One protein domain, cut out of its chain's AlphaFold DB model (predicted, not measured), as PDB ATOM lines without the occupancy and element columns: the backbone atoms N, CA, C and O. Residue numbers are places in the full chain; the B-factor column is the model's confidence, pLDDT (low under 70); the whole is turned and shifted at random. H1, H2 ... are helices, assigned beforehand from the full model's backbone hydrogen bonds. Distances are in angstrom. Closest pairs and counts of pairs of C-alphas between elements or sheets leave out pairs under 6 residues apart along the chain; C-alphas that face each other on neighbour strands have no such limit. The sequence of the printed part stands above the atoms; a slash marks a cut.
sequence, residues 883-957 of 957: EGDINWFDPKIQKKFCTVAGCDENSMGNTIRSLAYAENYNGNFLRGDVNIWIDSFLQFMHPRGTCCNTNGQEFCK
ATOM      1  N   GLU A 883      40.425   7.492 -16.316       85.44
ATOM      2  CA  GLU A 883      40.463   7.880 -14.905       85.44
ATOM      3  C   GLU A 883      41.712   7.321 -14.200       85.44
ATOM      4  O   GLU A 883      42.143   6.195 -14.465       85.44
ATOM      5  N   GLY A 884      42.271   8.098 -13.266       83.38
ATOM      6  CA  GLY A 884      43.350   7.678 -12.366       83.38
ATOM      7  C   GLY A 884      44.700   8.372 -12.579       83.38
ATOM      8  O   GLY A 884      44.942   9.049 -13.579       83.38
ATOM      9  N   ASP A 885      45.602   8.172 -11.616       84.31
ATOM     10  CA  ASP A 885      46.946   8.757 -11.606       84.31
ATOM     11  C   ASP A 885      47.893   7.976 -12.528       84.31
ATOM     12  O   ASP A 885      48.620   7.068 -12.116       84.31
ATOM     13  N   ILE A 886      47.866   8.316 -13.816       86.62
ATOM     14  CA  ILE A 886      48.694   7.671 -14.837       86.62
ATOM     15  C   ILE A 886      49.982   8.461 -15.055       86.62
ATOM     16  O   ILE A 886      49.972   9.652 -15.366       86.62
ATOM     17  N   ASN A 887      51.120   7.770 -14.968       88.44
ATOM     18  CA  ASN A 887      52.416   8.352 -15.293       88.44
ATOM     19  C   ASN A 887      52.646   8.381 -16.816       88.44
ATOM     20  O   ASN A 887      53.256   7.478 -17.390       88.44
ATOM     21  N   TRP A 888      52.189   9.450 -17.468       87.88
ATOM     22  CA  TRP A 888      52.333   9.650 -18.914       87.88
ATOM     23  C   TRP A 888      53.784   9.759 -19.406       87.88
ATOM     24  O   TRP A 888      54.016   9.683 -20.611       87.88
ATOM     25  N   PHE A 889      54.769   9.907 -18.513       87.50
ATOM     26  CA  PHE A 889      56.185   9.963 -18.882       87.50
ATOM     27  C   PHE A 889      56.788   8.584 -19.185       87.50
ATOM     28  O   PHE A 889      57.826   8.521 -19.841       87.50
ATOM     29  N   ASP A 890      56.173   7.483 -18.731       91.19
ATOM     30  CA  ASP A 890      56.683   6.130 -18.992       91.19
ATOM     31  C   ASP A 890      56.362   5.689 -20.435       91.19
ATOM     32  O   ASP A 890      55.184   5.514 -20.773       91.19
ATOM     33  N   PRO A 891      57.373   5.410 -21.286       86.94
ATOM     34  CA  PRO A 891      57.155   4.931 -22.649       86.94
ATOM     35  C   PRO A 891      56.299   3.663 -22.727       86.94
ATOM     36  O   PRO A 891      55.583   3.470 -23.705       86.94
ATOM     37  N   LYS A 892      56.340   2.786 -21.713       89.94
ATOM     38  CA  LYS A 892      55.503   1.573 -21.692       89.94
ATOM     39  C   LYS A 892      54.020   1.901 -21.579       89.94
ATOM     40  O   LYS A 892      53.197   1.183 -22.133       89.94
ATOM     41  N   ILE A 893      53.681   2.961 -20.851       89.56
ATOM     42  CA  ILE A 893      52.303   3.428 -20.708       89.56
ATOM     43  C   ILE A 893      51.871   4.117 -22.001       89.56
ATOM     44  O   ILE A 893      50.809   3.792 -22.522       89.56
ATOM     45  N   GLN A 894      52.717   4.982 -22.569       89.50
ATOM     46  CA  GLN A 894      52.429   5.663 -23.837       89.50
ATOM     47  C   GLN A 894      52.053   4.666 -24.944       89.50
ATOM     48  O   GLN A 894      51.020   4.836 -25.592       89.50
ATOM     49  N   LYS A 895      52.815   3.571 -25.081       88.81
ATOM     50  CA  LYS A 895      52.577   2.503 -26.071       88.81
ATOM     51  C   LYS A 895      51.215   1.819 -25.971       88.81
ATOM     52  O   LYS A 895      50.716   1.352 -26.991       88.81
ATOM     53  N   LYS A 896      50.600   1.797 -24.784       89.81
ATOM     54  CA  LYS A 896      49.257   1.230 -24.574       89.81
ATOM     55  C   LYS A 896      48.130   2.137 -25.063       89.81
ATOM     56  O   LYS A 896      47.015   1.651 -25.231       89.81
ATOM     57  N   PHE A 897      48.395   3.423 -25.291       89.12
ATOM     58  CA  PHE A 897      47.378   4.406 -25.683       89.12
ATOM     59  C   PHE A 897      47.587   4.978 -27.089       89.12
ATOM     60  O   PHE A 897      46.601   5.243 -27.769       89.12
ATOM     61  N   CYS A 898      48.835   5.154 -27.528       86.62
ATOM     62  CA  CYS A 898      49.158   5.752 -28.823       86.62
ATOM     63  C   CYS A 898      48.920   4.805 -30.009       86.62
ATOM     64  O   CYS A 898      48.779   3.591 -29.839       86.62
ATOM     65  N   THR A 899      48.907   5.355 -31.224       82.62
ATOM     66  CA  THR A 899      48.781   4.587 -32.480       82.62
ATOM     67  C   THR A 899      49.971   4.743 -33.420       82.62
ATOM     68  O   THR A 899      50.021   4.084 -34.456       82.62
ATOM     69  N   VAL A 900      50.887   5.665 -33.122       79.88
ATOM     70  CA  VAL A 900      52.052   5.950 -33.968       79.88
ATOM     71  C   VAL A 900      53.008   4.749 -34.054       79.88
ATOM     72  O   VAL A 900      52.925   3.789 -33.284       79.88
ATOM     73  N   ALA A 901      53.958   4.792 -34.991       80.62
ATOM     74  CA  ALA A 901      54.971   3.748 -35.117       80.62
ATOM     75  C   ALA A 901      55.704   3.489 -33.783       80.62
ATOM     76  O   ALA A 901      56.304   4.389 -33.192       80.62
ATOM     77  N   GLY A 902      55.679   2.233 -33.321       81.31
ATOM     78  CA  GLY A 902      56.291   1.794 -32.060       81.31
ATOM     79  C   GLY A 902      55.331   1.614 -30.875       81.31
ATOM     80  O   GLY A 902      55.797   1.171 -29.819       81.31
ATOM     81  N   CYS A 903      54.041   1.927 -31.045       85.12
ATOM     82  CA  CYS A 903      52.962   1.613 -30.100       85.12
ATOM     83  C   CYS A 903      52.531   0.139 -30.188       85.12
ATOM     84  O   CYS A 903      52.830  -0.542 -31.171       85.12
ATOM     85  N   ASP A 904      51.840  -0.355 -29.159       84.75
ATOM     86  CA  ASP A 904      51.365  -1.740 -29.122       84.75
ATOM     87  C   ASP A 904      50.202  -1.940 -30.115       84.75
ATOM     88  O   ASP A 904      49.338  -1.075 -30.263       84.75
ATOM     89  N   GLU A 905      50.134  -3.095 -30.781       79.25
ATOM     90  CA  GLU A 905      49.068  -3.389 -31.759       79.25
ATOM     91  C   GLU A 905      47.671  -3.369 -31.115       79.25
ATOM     92  O   GLU A 905      46.722  -2.846 -31.693       79.25
ATOM     93  N   ASN A 906      47.576  -3.835 -29.864       80.88
ATOM     94  CA  ASN A 906      46.351  -3.837 -29.057       80.88
ATOM     95  C   ASN A 906      46.219  -2.582 -28.174       80.88
ATOM     96  O   ASN A 906      45.614  -2.639 -27.101       80.88
ATOM     97  N   SER A 907      46.833  -1.463 -28.567       87.38
ATOM     98  CA  SER A 907      46.664  -0.203 -27.846       87.38
ATOM     99  C   SER A 907      45.209   0.269 -27.908       87.38
ATOM    100  O   SER A 907      44.495   0.027 -28.885       87.38
ATOM    101  N   MET A 908      44.771   1.001 -26.881       88.06
ATOM    102  CA  MET A 908      43.434   1.599 -26.834       88.06
ATOM    103  C   MET A 908      43.173   2.470 -28.069       88.06
ATOM    104  O   MET A 908      42.113   2.368 -28.683       88.06
ATOM    105  N   GLY A 909      44.154   3.286 -28.469       85.25
ATOM    106  CA  GLY A 909      44.056   4.113 -29.666       85.25
ATOM    107  C   GLY A 909      43.870   3.291 -30.940       85.25
ATOM    108  O   GLY A 909      42.998   3.611 -31.749       85.25
ATOM    109  N   ASN A 910      44.632   2.200 -31.098       81.56
ATOM    110  CA  ASN A 910      44.535   1.327 -32.267       81.56
ATOM    111  C   ASN A 910      43.190   0.589 -32.311       81.56
ATOM    112  O   ASN A 910      42.582   0.475 -33.376       81.56
ATOM    113  N   THR A 911      42.673   0.142 -31.163       82.62
ATOM    114  CA  THR A 911      41.342  -0.474 -31.074       82.62
ATOM    115  C   THR A 911      40.234   0.521 -31.422       82.62
ATOM    116  O   THR A 911      39.377   0.218 -32.243       82.62
ATOM    117  N   ILE A 912      40.248   1.733 -30.860       84.56
ATOM    118  CA  ILE A 912      39.193   2.727 -31.129       84.56
ATOM    119  C   ILE A 912      39.238   3.177 -32.592       84.56
ATOM    120  O   ILE A 912      38.199   3.247 -33.248       84.56
ATOM    121  N   ARG A 913      40.435   3.441 -33.128       80.31
ATOM    122  CA  ARG A 913      40.605   3.860 -34.521       80.31
ATOM    123  C   ARG A 913      40.217   2.751 -35.502       80.31
ATOM    124  O   ARG A 913      39.517   3.035 -36.468       80.31
ATOM    125  N   SER A 914      40.584   1.494 -35.239       76.81
ATOM    126  CA  SER A 914      40.120   0.369 -36.066       76.81
ATOM    127  C   SER A 914      38.600   0.197 -36.013       76.81
ATOM    128  O   SER A 914      37.989   0.002 -37.057       76.81
ATOM    129  N   LEU A 915      37.955   0.356 -34.853       77.62
ATOM    130  CA  LEU A 915      36.491   0.329 -34.762       77.62
ATOM    131  C   LEU A 915      35.840   1.482 -35.537       77.62
ATOM    132  O   LEU A 915      34.884   1.253 -36.269       77.62
ATOM    133  N   ALA A 916      36.350   2.708 -35.424       78.44
ATOM    134  CA  ALA A 916      35.760   3.874 -36.085       78.44
ATOM    135  C   ALA A 916      35.804   3.796 -37.625       78.44
ATOM    136  O   ALA A 916      34.872   4.259 -38.288       78.44
ATOM    137  N   TYR A 917      36.854   3.183 -38.186       73.00
ATOM    138  CA  TYR A 917      37.022   2.986 -39.632       73.00
ATOM    139  C   TYR A 917      36.563   1.605 -40.132       73.00
ATOM    140  O   TYR A 917      36.712   1.304 -41.317       73.00
ATOM    141  N   ALA A 918      35.979   0.769 -39.268       68.25
ATOM    142  CA  ALA A 918      35.415  -0.509 -39.684       68.25
ATOM    143  C   ALA A 918      34.166  -0.298 -40.554       68.25
ATOM    144  O   ALA A 918      33.080   0.021 -40.060       68.25
ATOM    145  N   GLU A 919      34.304  -0.486 -41.867       55.50
ATOM    146  CA  GLU A 919      33.166  -0.462 -42.784       55.50
ATOM    147  C   GLU A 919      32.270  -1.698 -42.552       55.50
ATOM    148  O   GLU A 919      32.731  -2.833 -42.571       55.50
ATOM    149  N   ASN A 920      30.957  -1.474 -42.395       51.75
ATOM    150  CA  ASN A 920      29.888  -2.488 -42.492       51.75
ATOM    151  C   ASN A 920      29.608  -3.441 -41.312       51.75
ATOM    152  O   ASN A 920      29.010  -4.493 -41.541       51.75
ATOM    153  N   TYR A 921      29.891  -3.085 -40.054       56.84
ATOM    154  CA  TYR A 921      29.398  -3.909 -38.936       56.84
ATOM    155  C   TYR A 921      28.026  -3.462 -38.397       56.84
ATOM    156  O   TYR A 921      27.863  -2.345 -37.893       56.84
ATOM    157  N   ASN A 922      27.035  -4.357 -38.467       55.00
ATOM    158  CA  ASN A 922      25.719  -4.176 -37.848       55.00
ATOM    159  C   ASN A 922      25.863  -4.195 -36.316       55.00
ATOM    160  O   ASN A 922      25.947  -5.259 -35.713       55.00
ATOM    161  N   GLY A 923      25.887  -3.017 -35.690       60.84
ATOM    162  CA  GLY A 923      26.021  -2.858 -34.235       60.84
ATOM    163  C   GLY A 923      27.148  -1.917 -33.807       60.84
ATOM    164  O   GLY A 923      27.182  -1.518 -32.647       60.84
ATOM    165  N   ASN A 924      28.028  -1.512 -34.732       75.00
ATOM    166  CA  ASN A 924      29.012  -0.470 -34.467       75.00
ATOM    167  C   ASN A 924      28.444   0.914 -34.817       75.00
ATOM    168  O   ASN A 924      28.202   1.229 -35.986       75.00
ATOM    169  N   PHE A 925      28.240   1.732 -33.787       78.56
ATOM    170  CA  PHE A 925      27.764   3.112 -33.908       78.56
ATOM    171  C   PHE A 925      28.900   4.141 -33.866       78.56
ATOM    172  O   PHE A 925      28.646   5.327 -34.061       78.56
ATOM    173  N   LEU A 926      30.143   3.706 -33.631       80.75
ATOM    174  CA  LEU A 926      31.307   4.580 -33.655       80.75
ATOM    175  C   LEU A 926      31.732   4.799 -35.108       80.75
ATOM    176  O   LEU A 926      32.107   3.856 -35.804       80.75
ATOM    177  N   ARG A 927      31.653   6.048 -35.567       76.88
ATOM    178  CA  ARG A 927      32.078   6.469 -36.904       76.88
ATOM    179  C   ARG A 927      32.669   7.866 -36.841       76.88
ATOM    180  O   ARG A 927      32.190   8.695 -36.072       76.88
ATOM    181  N   GLY A 928      33.633   8.122 -37.715       73.31
ATOM    182  CA  GLY A 928      34.286   9.420 -37.842       73.31
ATOM    183  C   GLY A 928      35.693   9.419 -37.266       73.31
ATOM    184  O   GLY A 928      36.278   8.365 -37.010       73.31
ATOM    185  N   ASP A 929      36.232  10.618 -37.098       73.62
ATOM    186  CA  ASP A 929      37.642  10.793 -36.798       73.62
ATOM    187  C   ASP A 929      37.950  10.624 -35.310       73.62
ATOM    188  O   ASP A 929      37.285  11.167 -34.426       73.62
ATOM    189  N   VAL A 930      39.006   9.858 -35.033       81.19
ATOM    190  CA  VAL A 930      39.455   9.555 -33.672       81.19
ATOM    191  C   VAL A 930      40.631  10.454 -33.319       81.19
ATOM    192  O   VAL A 930      41.729  10.302 -33.864       81.19
ATOM    193  N   ASN A 931      40.401  11.369 -32.378       84.25
ATOM    194  CA  ASN A 931      41.401  12.318 -31.894       84.25
ATOM    195  C   ASN A 931      42.095  11.808 -30.635       84.25
ATOM    196  O   ASN A 931      41.467  11.623 -29.594       84.25
ATOM    197  N   ILE A 932      43.411  11.615 -30.730       86.44
ATOM    198  CA  ILE A 932      44.253  11.104 -29.648       86.44
ATOM    199  C   ILE A 932      45.367  12.120 -29.400       86.44
ATOM    200  O   ILE A 932      46.282  12.271 -30.207       86.44
ATOM    201  N   TRP A 933      45.296  12.822 -28.269       87.75
ATOM    202  CA  TRP A 933      46.215  13.923 -27.958       87.75
ATOM    203  C   TRP A 933      47.684  13.479 -27.881       87.75
ATOM    204  O   TRP A 933      48.576  14.234 -28.268       87.75
ATOM    205  N   ILE A 934      47.943  12.251 -27.409       87.94
ATOM    206  CA  ILE A 934      49.304  11.725 -27.270       87.94
ATOM    207  C   ILE A 934      49.975  11.507 -28.630       87.94
ATOM    208  O   ILE A 934      51.167  11.772 -28.760       87.94
ATOM    209  N   ASP A 935      49.223  11.115 -29.661       85.19
ATOM    210  CA  ASP A 935      49.766  10.961 -31.015       85.19
ATOM    211  C   ASP A 935      50.214  12.319 -31.563       85.19
ATOM    212  O   ASP A 935      51.345  12.466 -32.029       85.19
ATOM    213  N   SER A 936      49.359  13.341 -31.428       82.31
ATOM    214  CA  SER A 936      49.682  14.712 -31.833       82.31
ATOM    215  C   SER A 936      50.880  15.268 -31.064       82.31
ATOM    216  O   SER A 936      51.738  15.923 -31.655       82.31
ATOM    217  N   PHE A 937      50.986  14.977 -29.763       84.88
ATOM    218  CA  PHE A 937      52.131  15.375 -28.943       84.88
ATOM    219  C   PHE A 937      53.435  14.702 -29.401       84.88
ATOM    220  O   PHE A 937      54.447  15.380 -29.584       84.88
ATOM    221  N   LEU A 938      53.421  13.387 -29.640       82.69
ATOM    222  CA  LEU A 938      54.593  12.645 -30.118       82.69
ATOM    223  C   LEU A 938      55.032  13.112 -31.513       82.69
ATOM    224  O   LEU A 938      56.230  13.223 -31.781       82.69
ATOM    225  N   GLN A 939      54.076  13.445 -32.381       77.94
ATOM    226  CA  GLN A 939      54.340  14.008 -33.704       77.94
ATOM    227  C   GLN A 939      54.913  15.430 -33.621       77.94
ATOM    228  O   GLN A 939      55.873  15.747 -34.324       77.94
ATOM    229  N   PHE A 940      54.383  16.269 -32.726       78.94
ATOM    230  CA  PHE A 940      54.907  17.611 -32.455       78.94
ATOM    231  C   PHE A 940      56.355  17.570 -31.937       78.94
ATOM    232  O   PHE A 940      57.191  18.374 -32.351       78.94
ATOM    233  N   MET A 941      56.672  16.588 -31.089       79.81
ATOM    234  CA  MET A 941      58.003  16.362 -30.514       79.81
ATOM    235  C   MET A 941      58.963  15.579 -31.428       79.81
ATOM    236  O   MET A 941      60.088  15.276 -31.024       79.81
ATOM    237  N   HIS A 942      58.555  15.221 -32.649       77.19
ATOM    238  CA  HIS A 942      59.338  14.332 -33.500       77.19
ATOM    239  C   HIS A 942      60.723  14.934 -33.838       77.19
ATOM    240  O   HIS A 942      60.802  16.039 -34.378       77.19
ATOM    241  N   PRO A 943      61.845  14.209 -33.637       74.25
ATOM    242  CA  PRO A 943      63.204  14.770 -33.732       74.25
ATOM    243  C   PRO A 943      63.607  15.204 -35.151       74.25
ATOM    244  O   PRO A 943      64.557  15.971 -35.348       74.25
ATOM    245  N   ARG A 944      62.906  14.698 -36.176       73.81
ATOM    246  CA  ARG A 944      63.065  15.134 -37.575       73.81
ATOM    247  C   ARG A 944      62.146  16.294 -37.984       73.81
ATOM    248  O   ARG A 944      62.333  16.805 -39.084       73.81
ATOM    249  N   GLY A 945      61.209  16.705 -37.130       72.25
ATOM    250  CA  GLY A 945      60.342  17.861 -37.351       72.25
ATOM    251  C   GLY A 945      60.989  19.183 -36.922       72.25
ATOM    252  O   GLY A 945      62.105  19.208 -36.400       72.25
ATOM    253  N   THR A 946      60.276  20.282 -37.166       69.62
ATOM    254  CA  THR A 946      60.676  21.660 -36.820       69.62
ATOM    255  C   THR A 946      59.744  22.323 -35.802       69.62
ATOM    256  O   THR A 946      59.974  23.475 -35.451       69.62
ATOM    257  N   CYS A 947      58.711  21.615 -35.326       75.56
ATOM    258  CA  CYS A 947      57.629  22.198 -34.531       75.56
ATOM    259  C   CYS A 947      58.060  22.626 -33.120       75.56
ATOM    260  O   CYS A 947      57.772  23.751 -32.729       75.56
ATOM    261  N   CYS A 948      58.772  21.780 -32.366       76.56
ATOM    262  CA  CYS A 948      59.384  22.213 -31.109       76.56
ATOM    263  C   CYS A 948      60.865  22.543 -31.309       76.56
ATOM    264  O   CYS A 948      61.691  21.660 -31.554       76.56
ATOM    265  N   ASN A 949      61.204  23.824 -31.160       70.69
ATOM    266  CA  ASN A 949      62.577  24.309 -31.122       70.69
ATOM    267  C   ASN A 949      62.840  25.019 -29.787       70.69
ATOM    268  O   ASN A 949      61.961  25.679 -29.235       70.69
ATOM    269  N   THR A 950      64.054  24.881 -29.258       68.00
ATOM    270  CA  THR A 950      64.453  25.511 -27.996       68.00
ATOM    271  C   THR A 950      65.610  26.459 -28.261       68.00
ATOM    272  O   THR A 950      66.655  26.029 -28.750       68.00
ATOM    273  N   ASN A 951      65.485  27.719 -27.847       61.62
ATOM    274  CA  ASN A 951      66.594  28.679 -27.908       61.62
ATOM    275  C   ASN A 951      67.581  28.512 -26.728       61.62
ATOM    276  O   ASN A 951      68.404  29.386 -26.477       61.62
ATOM    277  N   GLY A 952      67.477  27.418 -25.961       56.69
ATOM    278  CA  GLY A 952      68.281  27.145 -24.763       56.69
ATOM    279  C   GLY A 952      67.856  27.909 -23.499       56.69
ATOM    280  O   GLY A 952      68.340  27.578 -22.422       56.69
ATOM    281  N   GLN A 953      66.946  28.886 -23.604       52.91
ATOM    282  CA  GLN A 953      66.382  29.645 -22.471       52.91
ATOM    283  C   GLN A 953      64.870  29.438 -22.295       52.91
ATOM    284  O   GLN A 953      64.376  29.422 -21.174       52.91
ATOM    285  N   GLU A 954      64.145  29.239 -23.396       49.41
ATOM    286  CA  GLU A 954      62.704  28.984 -23.419       49.41
ATOM    287  C   GLU A 954      62.437  27.731 -24.265       49.41
ATOM    288  O   GLU A 954      63.095  27.504 -25.291       49.41
ATOM    289  N   PHE A 955      61.512  26.890 -23.800       41.41
ATOM    290  CA  PHE A 955      61.143  25.623 -24.430       41.41
ATOM    291  C   PHE A 955      59.902  25.812 -25.316       41.41
ATOM    292  O   PHE A 955      58.889  26.281 -24.810       41.41
ATOM    293  N   CYS A 956      60.004  25.448 -26.603       44.25
ATOM    294  CA  CYS A 956      58.985  25.576 -27.660       44.25
ATOM    295  C   CYS A 956      58.299  26.968 -27.716       44.25
ATOM    296  O   CYS A 956      57.236  27.162 -27.127       44.25
ATOM    297  N   LYS A 957      58.896  27.923 -28.443       36.09
ATOM    298  CA  LYS A 957      58.308  29.252 -28.695       36.09
ATOM    299  C   LYS A 957      57.653  29.343 -30.067       36.09
ATOM    300  O   LYS A 957      58.260  28.796 -31.017       36.09
TER     301      LYS A 957
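AT A GLANCE: This is residues 883 to 957 of the 957 residues of the protein "SSD domain-containing protein" of Caenorhabditis nigoni (UniProt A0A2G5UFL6). Little regular structure: a loose rod of mostly unnamed chain, in which short helices H1 and H2 follow each other nearly in line and H3 is near H1. Residues 917 to 932 loop out past H2 and come back to H3; at the opposite end, residues 950 to 955 of the tail stick out. The 75 printed residues have three named helices, H1, H2, H3 in chain order, and no named strand; the class is all helix, with 24 residues in named elements. The radius of gyration of the C-alphas is 15.7 A, the spans 55 by 26 by 21 A.

HOW THE PARTS SIT: H2, residues 908 to 916, touches H1, residues 891 to 897, closest at the C-alphas of Met 908 and Phe 897, 5.0 A apart; they run the same way at a shallow tilt of 22 degrees. H3, residues 933 to 940, is close to H1 but not clearly touching: the closest C-alphas, of Ile 934 and Gln 894, are 7.6 A apart. They run opposite ways at a steep tilt of 56 degrees. H2 and H3 are apart. Every O i to N i+4 pair is within hydrogen-bond range in H2 and H3; H1 has 1 of 3, and 3 of 4 O i to N i+3 pairs.

IN THESE COORDINATES: H2 is 12.2 A long, H1 10.3 A and H3 10.5 A. C-alpha 891 is at (57.155, 4.931, -22.649), C-alpha 940 at (54.907, 17.611, -32.455).

THE WHOLE: The C-alphas farthest apart, of Asn 922 and Gln 953, are 55.1 A apart. The printed part has no cut; the link from H2 to H3 is long. Residues 918 to 923, 946 and 950 to 957 have pLDDT under 70.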